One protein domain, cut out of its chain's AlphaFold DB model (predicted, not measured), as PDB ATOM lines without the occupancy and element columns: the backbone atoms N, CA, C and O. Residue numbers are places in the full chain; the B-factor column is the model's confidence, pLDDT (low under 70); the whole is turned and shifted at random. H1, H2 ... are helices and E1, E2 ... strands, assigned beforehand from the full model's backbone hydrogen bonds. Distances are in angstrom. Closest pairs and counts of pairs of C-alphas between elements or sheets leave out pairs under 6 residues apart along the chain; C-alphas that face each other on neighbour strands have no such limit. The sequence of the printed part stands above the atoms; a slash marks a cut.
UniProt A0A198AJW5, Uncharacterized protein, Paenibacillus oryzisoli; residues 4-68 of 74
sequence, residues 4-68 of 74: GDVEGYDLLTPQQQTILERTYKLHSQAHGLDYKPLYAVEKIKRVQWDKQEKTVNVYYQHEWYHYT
ATOM      1  N   GLY A   4     -42.859 -25.868   8.861       93.19
ATOM      2  CA  GLY A   4     -41.616 -25.170   8.527       93.19
ATOM      3  C   GLY A   4     -41.694 -24.249   7.306       93.19
ATOM      4  O   GLY A   4     -40.817 -23.411   7.135       93.19
ATOM      5  N   ASP A   5     -42.737 -24.382   6.480       93.56
ATOM      6  CA  ASP A   5     -42.968 -23.533   5.305       93.56
ATOM      7  C   ASP A   5     -43.865 -22.318   5.634       93.56
ATOM      8  O   ASP A   5     -44.178 -21.523   4.748       93.56
ATOM      9  N   VAL A   6     -44.346 -22.196   6.878       95.88
ATOM     10  CA  VAL A   6     -45.255 -21.121   7.307       95.88
ATOM     11  C   VAL A   6     -44.467 -19.846   7.603       95.88
ATOM     12  O   VAL A   6     -43.434 -19.879   8.270       95.88
ATOM     13  N   GLU A   7     -44.997 -18.704   7.163       97.44
ATOM     14  CA  GLU A   7     -44.412 -17.389   7.427       97.44
ATOM     15  C   GLU A   7     -44.164 -17.172   8.931       97.44
ATOM     16  O   GLU A   7     -45.068 -17.333   9.758       97.44
ATOM     17  N   GLY A   8     -42.933 -16.798   9.283       97.06
ATOM     18  CA  GLY A   8     -42.513 -16.529  10.658       97.06
ATOM     19  C   GLY A   8     -42.019 -17.751  11.435       97.06
ATOM     20  O   GLY A   8     -41.529 -17.579  12.550       97.06
ATOM     21  N   TYR A   9     -42.095 -18.969  10.882       97.38
ATOM     22  CA  TYR A   9     -41.561 -20.174  11.534       97.38
ATOM     23  C   TYR A   9     -40.037 -20.107  11.733       97.38
ATOM     24  O   TYR A   9     -39.512 -20.527  12.764       97.38
ATOM     25  N   ASP A  10     -39.319 -19.555  10.759       97.12
ATOM     26  CA  ASP A  10     -37.867 -19.356  10.764       97.12
ATOM     27  C   ASP A  10     -37.396 -18.321  11.800       97.12
ATOM     28  O   ASP A  10     -36.249 -18.360  12.242       97.12
ATOM     29  N   LEU A  11     -38.296 -17.434  12.237       97.44
ATOM     30  CA  LEU A  11     -38.046 -16.457  13.300       97.44
ATOM     31  C   LEU A  11     -38.240 -17.042  14.708       97.44
ATOM     32  O   LEU A  11     -37.861 -16.405  15.697       97.44
ATOM     33  N   LEU A  12     -38.840 -18.230  14.820       97.56
ATOM     34  CA  LEU A  12     -39.017 -18.929  16.088       97.56
ATOM     35  C   LEU A  12     -37.717 -19.623  16.508       97.56
ATOM     36  O   LEU A  12     -37.003 -20.214  15.701       97.56
ATOM     37  N   THR A  13     -37.433 -19.620  17.809       98.19
ATOM     38  CA  THR A  13     -36.354 -20.452  18.359       98.19
ATOM     39  C   THR A  13     -36.735 -21.939  18.306       98.19
ATOM     40  O   THR A  13     -37.925 -22.259  18.285       98.19
ATOM     41  N   PRO A  14     -35.774 -22.879  18.402       97.69
ATOM     42  CA  PRO A  14     -36.089 -24.314  18.408       97.69
ATOM     43  C   PRO A  14     -37.092 -24.726  19.499       97.69
ATOM     44  O   PRO A  14     -37.945 -25.591  19.294       97.69
ATOM     45  N   GLN A  15     -37.033 -24.071  20.664       96.81
ATOM     46  CA  GLN A  15     -37.997 -24.297  21.743       96.81
ATOM     47  C   GLN A  15     -39.405 -23.838  21.343       96.81
ATOM     48  O   GLN A  15     -40.373 -24.548  21.586       96.81
ATOM     49  N   GLN A  16     -39.530 -22.685  20.688       98.06
ATOM     50  CA  GLN A  16     -40.814 -22.143  20.233       98.06
ATOM     51  C   GLN A  16     -41.391 -22.951  19.062       98.06
ATOM     52  O   GLN A  16     -42.591 -23.209  19.031       98.06
ATOM     53  N   GLN A  17     -40.544 -23.430  18.149       98.00
ATOM     54  CA  GLN A  17     -40.942 -24.373  17.097       98.00
ATOM     55  C   GLN A  17     -41.504 -25.667  17.701       98.00
ATOM     56  O   GLN A  17     -42.550 -26.147  17.273       98.00
ATOM     57  N   THR A  18     -40.880 -26.175  18.770       97.25
ATOM     58  CA  THR A  18     -41.382 -27.354  19.497       97.25
ATOM     59  C   THR A  18     -42.767 -27.102  20.101       97.25
ATOM     60  O   THR A  18     -43.625 -27.985  20.046       97.25
ATOM     61  N   ILE A  19     -43.011 -25.904  20.652       97.38
ATOM     62  CA  ILE A  19     -44.337 -25.504  21.153       97.38
ATOM     63  C   ILE A  19     -45.354 -25.535  20.011       97.38
ATOM     64  O   ILE A  19     -46.389 -26.189  20.130       97.38
ATOM     65  N   LEU A  20     -45.034 -24.891  18.884       97.19
ATOM     66  CA  LEU A  20     -45.902 -24.861  17.712       97.19
ATOM     67  C   LEU A  20     -46.261 -26.273  17.237       97.19
ATOM     68  O   LEU A  20     -47.438 -26.584  17.088       97.19
ATOM     69  N   GLU A  21     -45.267 -27.132  17.015       95.50
ATOM     70  CA  GLU A  21     -45.465 -28.480  16.476       95.50
ATOM     71  C   GLU A  21     -46.267 -29.377  17.417       95.50
ATOM     72  O   GLU A  21     -47.182 -30.086  16.983       95.50
ATOM     73  N   ARG A  22     -45.949 -29.336  18.716       95.50
ATOM     74  CA  ARG A  22     -46.637 -30.137  19.729       95.50
ATOM     75  C   ARG A  22     -48.093 -29.707  19.863       95.50
ATOM     76  O   ARG A  22     -48.977 -30.561  19.784       95.50
ATOM     77  N   THR A  23     -48.339 -28.413  20.045       95.69
ATOM     78  CA  THR A  23     -49.692 -27.888  20.251       95.69
ATOM     79  C   THR A  23     -50.518 -27.988  18.973       95.69
ATOM     80  O   THR A  23     -51.656 -28.437  19.037       95.69
ATOM     81  N   TYR A  24     -49.936 -27.729  17.795       93.81
ATOM     82  CA  TYR A  24     -50.608 -27.953  16.510       93.81
ATOM     83  C   TYR A  24     -51.076 -29.403  16.356       93.81
ATOM     84  O   TYR A  24     -52.202 -29.650  15.922       93.81
ATOM     85  N   LYS A  25     -50.227 -30.377  16.715       91.50
ATOM     86  CA  LYS A  25     -50.579 -31.799  16.639       91.50
ATOM     87  C   LYS A  25     -51.756 -32.134  17.554       91.50
ATOM     88  O   LYS A  25     -52.665 -32.829  17.108       91.50
ATOM     89  N   LEU A  26     -51.747 -31.641  18.794       92.00
ATOM     90  CA  LEU A  26     -52.840 -31.849  19.750       92.00
ATOM     91  C   LEU A  26     -54.133 -31.180  19.276       92.00
ATOM     92  O   LEU A  26     -55.170 -31.836  19.204       92.00
ATOM     93  N   HIS A  27     -54.051 -29.917  18.859       90.62
ATOM     94  CA  HIS A  27     -55.179 -29.159  18.328       90.62
ATOM     95  C   HIS A  27     -55.795 -29.857  17.102       90.62
ATOM     96  O   HIS A  27     -57.002 -30.075  17.043       90.62
ATOM     97  N   SER A  28     -54.963 -30.334  16.171       86.69
ATOM     98  CA  SER A  28     -55.412 -31.077  14.981       86.69
ATOM     99  C   SER A  28     -56.052 -32.434  15.304       86.69
ATOM    100  O   SER A  28     -56.812 -32.959  14.490       86.69
ATOM    101  N   GLN A  29     -55.708 -33.038  16.446       87.12
ATOM    102  CA  GLN A  29     -56.274 -34.308  16.910       87.12
ATOM    103  C   GLN A  29     -57.578 -34.126  17.689       87.12
ATOM    104  O   GLN A  29     -58.415 -35.024  17.657       87.12
ATOM    105  N   ALA A  30     -57.749 -32.994  18.379       85.69
ATOM    106  CA  ALA A  30     -58.960 -32.684  19.135       85.69
ATOM    107  C   ALA A  30     -60.184 -32.477  18.226       85.69
ATOM    108  O   ALA A  30     -61.317 -32.725  18.633       85.69
ATOM    109  N   HIS A  31     -59.950 -32.062  16.982       72.31
ATOM    110  CA  HIS A  31     -60.996 -31.798  16.004       72.31
ATOM    111  C   HIS A  31     -61.427 -33.050  15.227       72.31
ATOM    112  O   HIS A  31     -60.604 -33.828  14.736       72.31
ATOM    113  N   GLY A  32     -62.743 -33.214  15.063       68.38
ATOM    114  CA  GLY A  32     -63.345 -34.237  14.202       68.38
ATOM    115  C   GLY A  32     -63.064 -34.013  12.707       68.38
ATOM    116  O   GLY A  32     -62.440 -33.030  12.301       68.38
ATOM    117  N   LEU A  33     -63.541 -34.932  11.859       61.19
ATOM    118  CA  LEU A  33     -63.288 -34.909  10.409       61.19
ATOM    119  C   LEU A  33     -63.762 -33.616   9.722       61.19
ATOM    120  O   LEU A  33     -63.087 -33.150   8.808       61.19
ATOM    121  N   ASP A  34     -64.848 -33.010  10.203       65.88
ATOM    122  CA  ASP A  34     -65.445 -31.808   9.602       65.88
ATOM    123  C   ASP A  34     -64.667 -30.518   9.912       65.88
ATOM    124  O   ASP A  34     -64.730 -29.553   9.153       65.88
ATOM    125  N   TYR A  35     -63.891 -30.504  11.000       65.62
ATOM    126  CA  TYR A  35     -63.093 -29.346  11.423       65.62
ATOM    127  C   TYR A  35     -61.671 -29.368  10.841       65.62
ATOM    128  O   TYR A  35     -61.069 -28.320  10.610       65.62
ATOM    129  N   LYS A  36     -61.137 -30.550  10.504       69.69
ATOM    130  CA  LYS A  36     -59.797 -30.711   9.907       69.69
ATOM    131  C   LYS A  36     -59.468 -29.792   8.716       69.69
ATOM    132  O   LYS A  36     -58.321 -29.347   8.653       69.69
ATOM    133  N   PRO A  37     -60.387 -29.475   7.779       79.44
ATOM    134  CA  PRO A  37     -60.060 -28.628   6.632       79.44
ATOM    135  C   PRO A  37     -59.767 -27.172   7.010       79.44
ATOM    136  O   PRO A  37     -59.063 -26.483   6.274       79.44
ATOM    137  N   LEU A  38     -60.316 -26.695   8.134       81.94
ATOM    138  CA  LEU A  38     -60.166 -25.317   8.602       81.94
ATOM    139  C   LEU A  38     -58.839 -25.100   9.338       81.94
ATOM    140  O   LEU A  38     -58.253 -24.025   9.223       81.94
ATOM    141  N   TYR A  39     -58.338 -26.133  10.018       84.19
ATOM    142  CA  TYR A  39     -57.129 -26.057  10.849       84.19
ATOM    143  C   TYR A  39     -55.917 -26.777  10.250       84.19
ATOM    144  O   TYR A  39     -54.899 -26.934  10.920       84.19
ATOM    145  N   ALA A  40     -55.999 -27.196   8.985       88.81
ATOM    146  CA  ALA A  40     -54.854 -27.727   8.256       88.81
ATOM    147  C   ALA A  40     -53.717 -26.692   8.170       88.81
ATOM    148  O   ALA A  40     -53.967 -25.488   8.123       88.81
ATOM    149  N   VAL A  41     -52.465 -27.156   8.065       90.88
ATOM    150  CA  VAL A  41     -51.272 -26.293   7.926       90.88
ATOM    151  C   VAL A  41     -51.442 -25.247   6.821       90.88
ATOM    152  O   VAL A  41     -51.068 -24.096   6.996       90.88
ATOM    153  N   GLU A  42     -52.070 -25.622   5.706       91.31
ATOM    154  CA  GLU A  42     -52.327 -24.752   4.544       91.31
ATOM    155  C   GLU A  42     -53.249 -23.564   4.848       91.31
ATOM    156  O   GLU A  42     -53.363 -22.624   4.062       91.31
ATOM    157  N   LYS A  43     -53.943 -23.610   5.986       93.56
ATOM    158  CA  LYS A  43     -54.802 -22.537   6.478       93.56
ATOM    159  C   LYS A  43     -54.083 -21.610   7.448       93.56
ATOM    160  O   LYS A  43     -54.659 -20.581   7.794       93.56
ATOM    161  N   ILE A  44     -52.859 -21.929   7.862       94.81
ATOM    162  CA  ILE A  44     -52.036 -21.045   8.683       94.81
ATOM    163  C   ILE A  44     -51.380 -20.018   7.761       94.81
ATOM    164  O   ILE A  44     -50.633 -20.368   6.851       94.81
ATOM    165  N   LYS A  45     -51.678 -18.741   7.995       96.25
ATOM    166  CA  LYS A  45     -51.103 -17.616   7.253       96.25
ATOM    167  C   LYS A  45     -49.712 -17.271   7.772       96.25
ATOM    168  O   LYS A  45     -48.803 -17.090   6.979       96.25
ATOM    169  N   ARG A  46     -49.567 -17.180   9.096       97.38
ATOM    170  CA  ARG A  46     -48.305 -16.843   9.764       97.38
ATOM    171  C   ARG A  46     -48.297 -17.317  11.210       97.38
ATOM    172  O   ARG A  46     -49.359 -17.514  11.810       97.38
ATOM    173  N   VAL A  47     -47.106 -17.420  11.781       97.88
ATOM    174  CA  VAL A  47     -46.886 -17.643  13.212       97.88
ATOM    175  C   VAL A  47     -46.005 -16.544  13.791       97.88
ATOM    176  O   VAL A  47     -45.176 -15.960  13.095       97.88
ATOM    177  N   GLN A  48     -46.197 -16.230  15.068       98.25
ATOM    178  CA  GLN A  48     -45.412 -15.206  15.748       98.25
ATOM    179  C   GLN A  48     -45.242 -15.549  17.224       98.25
ATOM    180  O   GLN A  48     -46.193 -15.948  17.885       98.25
ATOM    181  N   TRP A  49     -44.040 -15.351  17.758       98.19
ATOM    182  CA  TRP A  49     -43.816 -15.457  19.196       98.19
ATOM    183  C   TRP A  49     -44.363 -14.236  19.939       98.19
ATOM    184  O   TRP A  49     -43.968 -13.100  19.652       98.19
ATOM    185  N   ASP A  50     -45.201 -14.482  20.941       97.38
ATOM    186  CA  ASP A  50     -45.622 -13.491  21.920       97.38
ATOM    187  C   ASP A  50     -44.716 -13.560  23.155       97.38
ATOM    188  O   ASP A  50     -44.717 -14.525  23.923       97.38
ATOM    189  N   LYS A  51     -43.907 -12.515  23.361       95.56
ATOM    190  CA  LYS A  51     -42.983 -12.450  24.502       95.56
ATOM    191  C   LYS A  51     -43.696 -12.229  25.833       95.56
ATOM    192  O   LYS A  51     -43.150 -12.635  26.859       95.56
ATOM    193  N   GLN A  52     -44.840 -11.551  25.825       95.94
ATOM    194  CA  GLN A  52     -45.567 -11.198  27.037       95.94
ATOM    195  C   GLN A  52     -46.293 -12.424  27.585       95.94
ATOM    196  O   GLN A  52     -46.161 -12.734  28.768       95.94
ATOM    197  N   GLU A  53     -46.983 -13.153  26.711       94.50
ATOM    198  CA  GLU A  53     -47.748 -14.342  27.100       94.50
ATOM    199  C   GLU A  53     -46.928 -15.635  27.069       94.50
ATOM    200  O   GLU A  53     -47.326 -16.636  27.658       94.50
ATOM    201  N   LYS A  54     -45.741 -15.608  26.448       96.19
ATOM    202  CA  LYS A  54     -44.882 -16.782  26.227       96.19
ATOM    203  C   LYS A  54     -45.588 -17.867  25.408       96.19
ATOM    204  O   LYS A  54     -45.467 -19.059  25.699       96.19
ATOM    205  N   THR A  55     -46.291 -17.439  24.367       97.62
ATOM    206  CA  THR A  55     -47.068 -18.294  23.469       97.62
ATOM    207  C   THR A  55     -46.625 -18.121  22.021       97.62
ATOM    208  O   THR A  55     -46.022 -17.117  21.637       97.62
ATOM    209  N   VAL A  56     -46.893 -19.133  21.197       98.12
ATOM    210  CA  VAL A  56     -46.806 -18.996  19.741       98.12
ATOM    211  C   VAL A  56     -48.196 -18.653  19.224       98.12
ATOM    212  O   VAL A  56     -49.090 -19.493  19.247       98.12
ATOM    213  N   ASN A  57     -48.369 -17.433  18.733       98.19
ATOM    214  CA  ASN A  57     -49.608 -16.999  18.109       98.19
ATOM    215  C   ASN A  57     -49.680 -17.591  16.698       98.19
ATOM    216  O   ASN A  57     -48.784 -17.371  15.879       98.19
ATOM    217  N   VAL A  58     -50.739 -18.344  16.414       97.19
ATOM    218  CA  VAL A  58     -50.961 -19.033  15.139       97.19
ATOM    219  C   VAL A  58     -52.151 -18.407  14.441       97.19
ATOM    220  O   VAL A  58     -53.286 -18.563  14.881       97.19
ATOM    221  N   TYR A  59     -51.896 -17.705  13.340       96.69
ATOM    222  CA  TYR A  59     -52.923 -16.979  12.601       96.69
ATOM    223  C   TYR A  59     -53.448 -17.840  11.456       96.69
ATOM    224  O   TYR A  59     -52.780 -18.004  10.434       96.69
ATOM    225  N   TYR A  60     -54.654 -18.375  11.612       94.00
ATOM    226  CA  TYR A  60     -55.377 -19.082  10.562       94.00
ATOM    227  C   TYR A  60     -56.089 -18.104   9.613       94.00
ATOM    228  O   TYR A  60     -56.099 -16.885   9.798       94.00
ATOM    229  N   GLN A  61     -56.697 -18.626   8.545       90.81
ATOM    230  CA  GLN A  61     -57.433 -17.794   7.590       90.81
ATOM    231  C   GLN A  61     -58.615 -17.039   8.218       90.81
ATOM    232  O   GLN A  61     -58.894 -15.931   7.756       90.81
ATOM    233  N   HIS A  62     -59.266 -17.627   9.227       86.56
ATOM    234  CA  HIS A  62     -60.531 -17.176   9.820       86.56
ATOM    235  C   HIS A  62     -60.447 -16.845  11.323       86.56
ATOM    236  O   HIS A  62     -61.331 -16.163  11.826       86.56
ATOM    237  N   GLU A  63     -59.405 -17.293  12.024       93.25
ATOM    238  CA  GLU A  63     -59.210 -17.099  13.469       93.25
ATOM    239  C   GLU A  63     -57.709 -17.146  13.794       93.25
ATOM    240  O   GLU A  63     -56.884 -17.379  12.908       93.25
ATOM    241  N   TRP A  64     -57.327 -16.922  15.045       94.94
ATOM    242  CA  TRP A  64     -55.973 -17.138  15.528       94.94
ATOM    243  C   TRP A  64     -56.001 -17.662  16.963       94.94
ATOM    244  O   TRP A  64     -56.956 -17.394  17.683       94.94
ATOM    245  N   TYR A  65     -54.961 -18.399  17.350       95.94
ATOM    246  CA  TYR A  65     -54.848 -18.997  18.683       95.94
ATOM    247  C   TYR A  65     -53.494 -18.722  19.307       95.94
ATOM    248  O   TYR A  65     -52.485 -18.606  18.604       95.94
ATOM    249  N   HIS A  66     -53.465 -18.744  20.631       97.50
ATOM    250  CA  HIS A  66     -52.257 -18.737  21.437       97.50
ATOM    251  C   HIS A  66     -51.849 -20.167  21.774       97.50
ATOM    252  O   HIS A  66     -52.537 -20.851  22.525       97.50
ATOM    253  N   TYR A  67     -50.723 -20.647  21.249       97.50
ATOM    254  CA  TYR A  67     -50.207 -21.973  21.598       97.50
ATOM    255  C   TYR A  67     -49.242 -21.886  22.770       97.50
ATOM    256  O   TYR A  67     -48.194 -21.239  22.692       97.50
ATOM    257  N   THR A  68     -49.583 -22.580  23.848       96.12
ATOM    258  CA  THR A  68     -48.819 -22.598  25.094       96.12
ATOM    259  C   THR A  68     -47.882 -23.805  25.157       96.12
ATOM    260  O   THR A  68     -48.060 -24.818  24.472       96.12
TER     261      THR A  68
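AT A GLANCE: This is residues 4 to 68 of the 74 residues of an uncharacterized protein of Paenibacillus oryzisoli (UniProt A0A198AJW5). A small sheet of three antiparallel strands has one long helix, H1, running slantwise over one of its faces, while its other face is bare. The short helix H2 lies off the sheet, near the last residues of H1, with Lys 36 closest to Ser 28, and the loop between the two helices, with Leu 33, makes one end of the long axis. The printed part has 65 residues, with named elements in the order H1, H2, E1, E2, E3, and its class is mixed, helices and strands. The sheet's order is E1, E2, E3. The whole is compact, with a radius of gyration of the C-alphas of 11.2 A, but elongated, spanning 33 by 19 by 19 A.

HOW THE PARTS SIT: E1, residues 44 to 50, E2, residues 55 to 60, and E3, residues 64 to 67, form a meander, each strand the antiparallel neighbour of the one before. The hairpin E1 and E2 has N 48 and O 57 within hydrogen-bond range at 2.9 A. The hairpin E2 and E3 has N 58 and O 65 at 2.8 A. H1, residues 14 to 30, is on the sheet, making two layers, a helix on one face of a sheet, at a height over the sheet of 8.9 A. It lies over E2 and only just over E1, where 3 of its C-alphas fall, and runs slantwise to the strands, at 53 degrees to E2 on the local plane. The closest C-alphas of H1 and E3 are those of Thr 23 and Tyr 67, 6.1 A apart; those of H1 and E2 are Leu 20 and Val 56, 6.3 A. H2, residues 36 to 39, is not on the sheet and is apart from E3. H1 and H2 are close but not clearly touching, the closest C-alphas being those of Ser 28 and Lys 36, 6.7 A. In H1 every O i to N i+4 pair is within hydrogen-bond range; H2 is too short for such a pair.

IN THESE COORDINATES: E1 measures 16.5 A, E2 15.4 A and E3 9.7 A, ending at C-alpha 67 (-50.207, -21.973, 21.598). H1 begins at C-alpha 14 (-36.089, -24.314, 18.408) and measures 24.4 A; H2 measures 5.4 A.

THE WHOLE: The two C-alphas farthest apart are those of Leu 33 and Gln 52, 34.0 A. The printed part has no cut, and the four links between named elements are tight. The mean pLDDT of the printed part is 91.9; residues 32 to 36 are under 70.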